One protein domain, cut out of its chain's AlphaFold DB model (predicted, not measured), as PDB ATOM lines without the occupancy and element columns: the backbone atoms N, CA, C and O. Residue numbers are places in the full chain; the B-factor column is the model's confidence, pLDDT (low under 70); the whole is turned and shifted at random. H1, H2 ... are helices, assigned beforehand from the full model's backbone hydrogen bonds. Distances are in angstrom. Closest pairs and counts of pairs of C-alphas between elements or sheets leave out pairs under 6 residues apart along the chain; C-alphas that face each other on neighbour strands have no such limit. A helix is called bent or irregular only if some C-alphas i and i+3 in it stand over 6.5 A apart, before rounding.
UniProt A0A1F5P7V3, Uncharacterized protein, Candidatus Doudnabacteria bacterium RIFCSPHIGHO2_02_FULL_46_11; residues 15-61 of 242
ATOM      1  N   ILE A  15       9.164 -36.993 -46.426       78.56
ATOM      2  CA  ILE A  15       7.970 -37.216 -45.604       78.56
ATOM      3  C   ILE A  15       8.251 -36.814 -44.153       78.56
ATOM      4  O   ILE A  15       7.479 -36.062 -43.565       78.56
ATOM      5  N   VAL A  16       9.386 -37.258 -43.607       74.56
ATOM      6  CA  VAL A  16       9.798 -36.971 -42.228       74.56
ATOM      7  C   VAL A  16      10.165 -35.494 -42.069       74.56
ATOM      8  O   VAL A  16       9.837 -34.889 -41.053       74.56
ATOM      9  N   THR A  17      10.769 -34.884 -43.095       74.88
ATOM     10  CA  THR A  17      11.077 -33.441 -43.086       74.88
ATOM     11  C   THR A  17       9.813 -32.594 -43.019       74.88
ATOM     12  O   THR A  17       9.713 -31.749 -42.142       74.88
ATOM     13  N   LYS A  18       8.806 -32.890 -43.854       78.56
ATOM     14  CA  LYS A  18       7.513 -32.186 -43.821       78.56
ATOM     15  C   LYS A  18       6.783 -32.328 -42.484       78.56
ATOM     16  O   LYS A  18       6.137 -31.388 -42.040       78.56
ATOM     17  N   TRP A  19       6.882 -33.496 -41.850       79.00
ATOM     18  CA  TRP A  19       6.310 -33.724 -40.521       79.00
ATOM     19  C   TRP A  19       7.007 -32.895 -39.434       79.00
ATOM     20  O   TRP A  19       6.332 -32.352 -38.569       79.00
ATOM     21  N   LEU A  20       8.335 -32.763 -39.493       76.25
ATOM     22  CA  LEU A  20       9.116 -31.917 -38.578       76.25
ATOM     23  C   LEU A  20       8.944 -30.417 -38.849       76.25
ATOM     24  O   LEU A  20       8.974 -29.613 -37.927       76.25
ATOM     25  N   GLU A  21       8.741 -30.019 -40.098       76.81
ATOM     26  CA  GLU A  21       8.438 -28.625 -40.446       76.81
ATOM     27  C   GLU A  21       7.051 -28.220 -39.921       76.81
ATOM     28  O   GLU A  21       6.871 -27.109 -39.426       76.81
ATOM     29  N   ALA A  22       6.086 -29.151 -39.909       83.50
ATOM     30  CA  ALA A  22       4.761 -28.929 -39.328       83.50
ATOM     31  C   ALA A  22       4.779 -28.699 -37.802       83.50
ATOM     32  O   ALA A  22       3.811 -28.164 -37.265       83.50
ATOM     33  N   THR A  23       5.862 -29.057 -37.097       82.38
ATOM     34  CA  THR A  23       6.021 -28.781 -35.658       82.38
ATOM     35  C   THR A  23       6.674 -27.424 -35.363       82.38
ATOM     36  O   THR A  23       6.905 -27.106 -34.198       82.38
ATOM     37  N   GLY A  24       6.946 -26.604 -36.389       83.19
ATOM     38  CA  GLY A  24       7.491 -25.249 -36.242       83.19
ATOM     39  C   GLY A  24       9.018 -25.179 -36.120       83.19
ATOM     40  O   GLY A  24       9.553 -24.151 -35.705       83.19
ATOM     41  N   ILE A  25       9.732 -26.257 -36.459       79.94
ATOM     42  CA  ILE A  25      11.201 -26.294 -36.432       79.94
ATOM     43  C   ILE A  25      11.764 -25.589 -37.682       79.94
ATOM     44  O   ILE A  25      11.315 -25.894 -38.787       79.94
ATOM     45  N   PRO A  26      12.771 -24.700 -37.552       78.00
ATOM     46  CA  PRO A  26      13.364 -23.998 -38.691       78.00
ATOM     47  C   PRO A  26      13.961 -24.940 -39.753       78.00
ATOM     48  O   PRO A  26      14.671 -25.897 -39.420       78.00
ATOM     49  N   ASP A  27      13.769 -24.601 -41.032       72.00
ATOM     50  CA  ASP A  27      14.192 -25.387 -42.210       72.00
ATOM     51  C   ASP A  27      15.685 -25.764 -42.228       72.00
ATOM     52  O   ASP A  27      16.086 -26.773 -42.812       72.00
ATOM     53  N   SER A  28      16.543 -24.967 -41.581       74.62
ATOM     54  CA  SER A  28      17.982 -25.245 -41.493       74.62
ATOM     55  C   SER A  28      18.307 -26.479 -40.642       74.62
ATOM     56  O   SER A  28      19.330 -27.127 -40.873       74.62
ATOM     57  N   TYR A  29      17.432 -26.839 -39.697       73.56
ATOM     58  CA  TYR A  29      17.602 -27.978 -38.789       73.56
ATOM     59  C   TYR A  29      16.685 -29.160 -39.129       73.56
ATOM     60  O   TYR A  29      17.031 -30.301 -38.800       73.56
ATOM     61  N   SER A  30      15.572 -28.926 -39.837       72.38
ATOM     62  CA  SER A  30      14.565 -29.949 -40.164       72.38
ATOM     63  C   SER A  30      15.169 -31.147 -40.909       72.38
ATOM     64  O   SER A  30      14.917 -32.298 -40.554       72.38
ATOM     65  N   ALA A  31      16.054 -30.902 -41.880       73.00
ATOM     66  CA  ALA A  31      16.668 -31.949 -42.699       73.00
ATOM     67  C   ALA A  31      17.613 -32.879 -41.918       73.00
ATOM     68  O   ALA A  31      17.660 -34.081 -42.198       73.00
ATOM     69  N   SER A  32      18.356 -32.328 -40.955       76.31
ATOM     70  CA  SER A  32      19.287 -33.083 -40.110       76.31
ATOM     71  C   SER A  32      18.532 -33.869 -39.041       76.31
ATOM     72  O   SER A  32      18.791 -35.056 -38.857       76.31
ATOM     73  N   MET A  33      17.548 -33.244 -38.387       77.44
ATOM     74  CA  MET A  33      16.712 -33.922 -37.393       77.44
ATOM     75  C   MET A  33      15.863 -35.030 -38.020       77.44
ATOM     76  O   MET A  33      15.757 -36.106 -37.437       77.44
ATOM     77  N   ALA A  34      15.348 -34.825 -39.237       77.81
ATOM     78  CA  ALA A  34      14.612 -35.851 -39.972       77.81
ATOM     79  C   ALA A  34      15.468 -37.090 -40.242       77.81
ATOM     80  O   ALA A  34      14.998 -38.214 -40.088       77.81
ATOM     81  N   TRP A  35      16.739 -36.892 -40.602       82.81
ATOM     82  CA  TRP A  35      17.664 -37.995 -40.841       82.81
ATOM     83  C   TRP A  35      17.938 -38.814 -39.569       82.81
ATOM     84  O   TRP A  35      17.926 -40.045 -39.620       82.81
ATOM     85  N   PHE A  36      18.139 -38.151 -38.424       84.50
ATOM     86  CA  PHE A  36      18.327 -38.837 -37.142       84.50
ATOM     87  C   PHE A  36      17.056 -39.557 -36.683       84.50
ATOM     88  O   PHE A  36      17.128 -40.726 -36.315       84.50
ATOM     89  N   ALA A  37      15.896 -38.901 -36.759       83.12
ATOM     90  CA  ALA A  37      14.617 -39.490 -36.375       83.12
ATOM     91  C   ALA A  37      14.307 -40.756 -37.188       83.12
ATOM     92  O   ALA A  37      13.948 -41.785 -36.620       83.12
ATOM     93  N   GLU A  38      14.528 -40.716 -38.505       84.75
ATOM     94  CA  GLU A  38      14.334 -41.868 -39.390       84.75
ATOM     95  C   GLU A  38      15.229 -43.053 -38.987       84.75
ATOM     96  O   GLU A  38      14.774 -44.197 -38.927       84.75
ATOM     97  N   ARG A  39      16.495 -42.790 -38.640       86.19
ATOM     98  CA  ARG A  39      17.438 -43.830 -38.201       86.19
ATOM     99  C   ARG A  39      17.080 -44.415 -36.844       86.19
ATOM    100  O   ARG A  39      17.177 -45.630 -36.680       86.19
ATOM    101  N   THR A  40      16.645 -43.585 -35.905       87.94
ATOM    102  CA  THR A  40      16.219 -44.040 -34.580       87.94
ATOM    103  C   THR A  40      14.980 -44.925 -34.681       87.94
ATOM    104  O   THR A  40      14.961 -46.006 -34.100       87.94
ATOM    105  N   VAL A  41      13.982 -44.537 -35.483       89.94
ATOM    106  CA  VAL A  41      12.774 -45.353 -35.699       89.94
ATOM    107  C   VAL A  41      13.117 -46.692 -36.352       89.94
ATOM    108  O   VAL A  41      12.653 -47.730 -35.884       89.94
ATOM    109  N   LEU A  42      13.977 -46.700 -37.378       91.12
ATOM    110  CA  LEU A  42      14.440 -47.942 -38.007       91.12
ATOM    111  C   LEU A  42      15.186 -48.850 -37.021       91.12
ATOM    112  O   LEU A  42      14.958 -50.057 -37.016       91.12
ATOM    113  N   ALA A  43      16.049 -48.292 -36.170       91.69
ATOM    114  CA  ALA A  43      16.782 -49.062 -35.169       91.69
ATOM    115  C   ALA A  43      15.844 -49.690 -34.127       91.69
ATOM    116  O   ALA A  43      15.980 -50.874 -33.818       91.69
ATOM    117  N   ILE A  44      14.863 -48.928 -33.634       92.12
ATOM    118  CA  ILE A  44      13.859 -49.417 -32.680       92.12
ATOM    119  C   ILE A  44      13.024 -50.539 -33.309       92.12
ATOM    120  O   ILE A  44      12.820 -51.579 -32.684       92.12
ATOM    121  N   LEU A  45      12.592 -50.374 -34.561       93.38
ATOM    122  CA  LEU A  45      11.807 -51.388 -35.264       93.38
ATOM    123  C   LEU A  45      12.614 -52.669 -35.507       93.38
ATOM    124  O   LEU A  45      12.109 -53.763 -35.257       93.38
ATOM    125  N   CYS A  46      13.886 -52.551 -35.900       94.12
ATOM    126  CA  CYS A  46      14.789 -53.697 -36.009       94.12
ATOM    127  C   CYS A  46      14.959 -54.435 -34.675       94.12
ATOM    128  O   CYS A  46      14.901 -55.663 -34.655       94.12
ATOM    129  N   LEU A  47      15.137 -53.714 -33.563       93.06
ATOM    130  CA  LEU A  47      15.276 -54.330 -32.240       93.06
ATOM    131  C   LEU A  47      14.019 -55.106 -31.839       93.06
ATOM    132  O   LEU A  47      14.134 -56.253 -31.417       93.06
ATOM    133  N   MET A  48      12.828 -54.537 -32.045       91.81
ATOM    134  CA  MET A  48      11.565 -55.225 -31.747       91.81
ATOM    135  C   MET A  48      11.410 -56.527 -32.546       91.81
ATOM    136  O   MET A  48      11.036 -57.556 -31.982       91.81
ATOM    137  N   VAL A  49      11.741 -56.509 -33.843       94.38
ATOM    138  CA  VAL A  49      11.670 -57.703 -34.704       94.38
ATOM    139  C   VAL A  49      12.670 -58.771 -34.256       94.38
ATOM    140  O   VAL A  49      12.316 -59.948 -34.195       94.38
ATOM    141  N   LEU A  50      13.896 -58.378 -33.904       92.75
ATOM    142  CA  LEU A  50      14.919 -59.311 -33.423       92.75
ATOM    143  C   LEU A  50      14.520 -59.954 -32.091       92.75
ATOM    144  O   LEU A  50      14.606 -61.173 -31.965       92.75
ATOM    145  N   SER A  51      14.018 -59.171 -31.132       88.50
ATOM    146  CA  SER A  51      13.537 -59.699 -29.851       88.50
ATOM    147  C   SER A  51      12.393 -60.700 -30.036       88.50
ATOM    148  O   SER A  51      12.395 -61.760 -29.408       88.50
ATOM    149  N   PHE A  52      11.450 -60.408 -30.936       91.94
ATOM    150  CA  PHE A  52      10.357 -61.327 -31.248       91.94
ATOM    151  C   PHE A  52      10.861 -62.619 -31.913       91.94
ATOM    152  O   PHE A  52      10.492 -63.715 -31.490       91.94
ATOM    153  N   ALA A  53      11.755 -62.512 -32.901       91.44
ATOM    154  CA  ALA A  53      12.332 -63.669 -33.587       91.44
ATOM    155  C   ALA A  53      13.121 -64.583 -32.632       91.44
ATOM    156  O   ALA A  53      12.987 -65.806 -32.706       91.44
ATOM    157  N   SER A  54      13.889 -64.013 -31.698       88.56
ATOM    158  CA  SER A  54      14.590 -64.779 -30.661       88.56
ATOM    159  C   SER A  54      13.626 -65.522 -29.732       88.56
ATOM    160  O   SER A  54      13.868 -66.687 -29.422       88.56
ATOM    161  N   GLY A  55      12.516 -64.888 -29.335       87.38
ATOM    162  CA  GLY A  55      11.478 -65.530 -28.523       87.38
ATOM    163  C   GLY A  55      10.827 -66.718 -29.235       87.38
ATOM    164  O   GLY A  55      10.721 -67.801 -28.662       87.38
ATOM    165  N   VAL A  56      10.467 -66.553 -30.512       88.38
ATOM    166  CA  VAL A  56       9.897 -67.636 -31.335       88.38
ATOM    167  C   VAL A  56      10.892 -68.786 -31.508       88.38
ATOM    168  O   VAL A  56      10.519 -69.945 -31.337       88.38
ATOM    169  N   PHE A  57      12.163 -68.487 -31.790       82.44
ATOM    170  CA  PHE A  57      13.203 -69.508 -31.932       82.44
ATOM    171  C   PHE A  57      13.396 -70.318 -30.644       82.44
ATOM    172  O   PHE A  57      13.493 -71.542 -30.692       82.44
ATOM    173  N   PHE A  58      13.399 -69.653 -29.485       83.06
ATOM    174  CA  PHE A  58      13.511 -70.311 -28.185       83.06
ATOM    175  C   PHE A  58      12.338 -71.264 -27.916       83.06
ATOM    176  O   PHE A  58      12.554 -72.413 -27.533       83.06
ATOM    177  N   VAL A  59      11.105 -70.824 -28.189       81.25
ATOM    178  CA  VAL A  59       9.903 -71.662 -28.039       81.25
ATOM    179  C   VAL A  59       9.944 -72.862 -28.986       81.25
ATOM    180  O   VAL A  59       9.664 -73.978 -28.554       81.25
ATOM    181  N   MET A  60      10.359 -72.678 -30.245       75.62
ATOM    182  CA  MET A  60      10.496 -73.797 -31.187       75.62
ATOM    183  C   MET A  60      11.536 -74.824 -30.719       75.62
ATOM    184  O   MET A  60      11.269 -76.024 -30.774       75.62
ATOM    185  N   ARG A  61      12.673 -74.372 -30.175       73.94
ATOM    186  CA  ARG A  61      13.724 -75.240 -29.612       73.94
ATOM    187  C   ARG A  61      13.252 -76.054 -28.408       73.94
ATOM    188  O   ARG A  61      13.733 -77.163 -28.209       73.94
TER     189      ARG A  61
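AT A GLANCE: This is residues 15 to 61 of the 242 residues of an uncharacterized protein of Candidatus Doudnabacteria bacterium RIFCSPHIGHO2_02_FULL_46_11 (UniProt A0A1F5P7V3). A short helix, H1, turns through a tight link into one long helix, H2, and packs slantwise on its first part, residues 27 to 38; the rest of H2, residues 39 to 61, sticks out as a bare arm that makes most of the length. The printed part has 47 residues, all helix in class, with H1 then H2 and no named strand. It is an extended rod, with a radius of gyration of the C-alphas of 16.5 A and spans of 52 by 15 by 12 A.

IN THESE COORDINATES: Find C-alpha 15 at (7.970, -37.216, -45.604), where H1, residues 15 to 21, begins. After five residues, H2, residues 27 to 61, starts at (14.192, -25.387, -42.210) and runs 51.4 A to C-alpha 61 at (13.724, -75.240, -29.612). H2 is irregular, but only just: C-alphas 28 and 31 are 6.9 A apart.

HOW THE PARTS SIT: Look at Thr 17 and Ala 34: H1 and H2 touch there, their closest C-alphas 5.3 A apart. They run opposite ways at a steep tilt of 49 degrees. Every O i to N i+4 pair is within hydrogen-bond range in H1, and 29 of 31 in H2.

THE WHOLE: The farthest C-alphas, Pro 26 and Arg 61, are 52.0 A apart. The printed part has no cut, and no printed residue is under 70 in pLDDT.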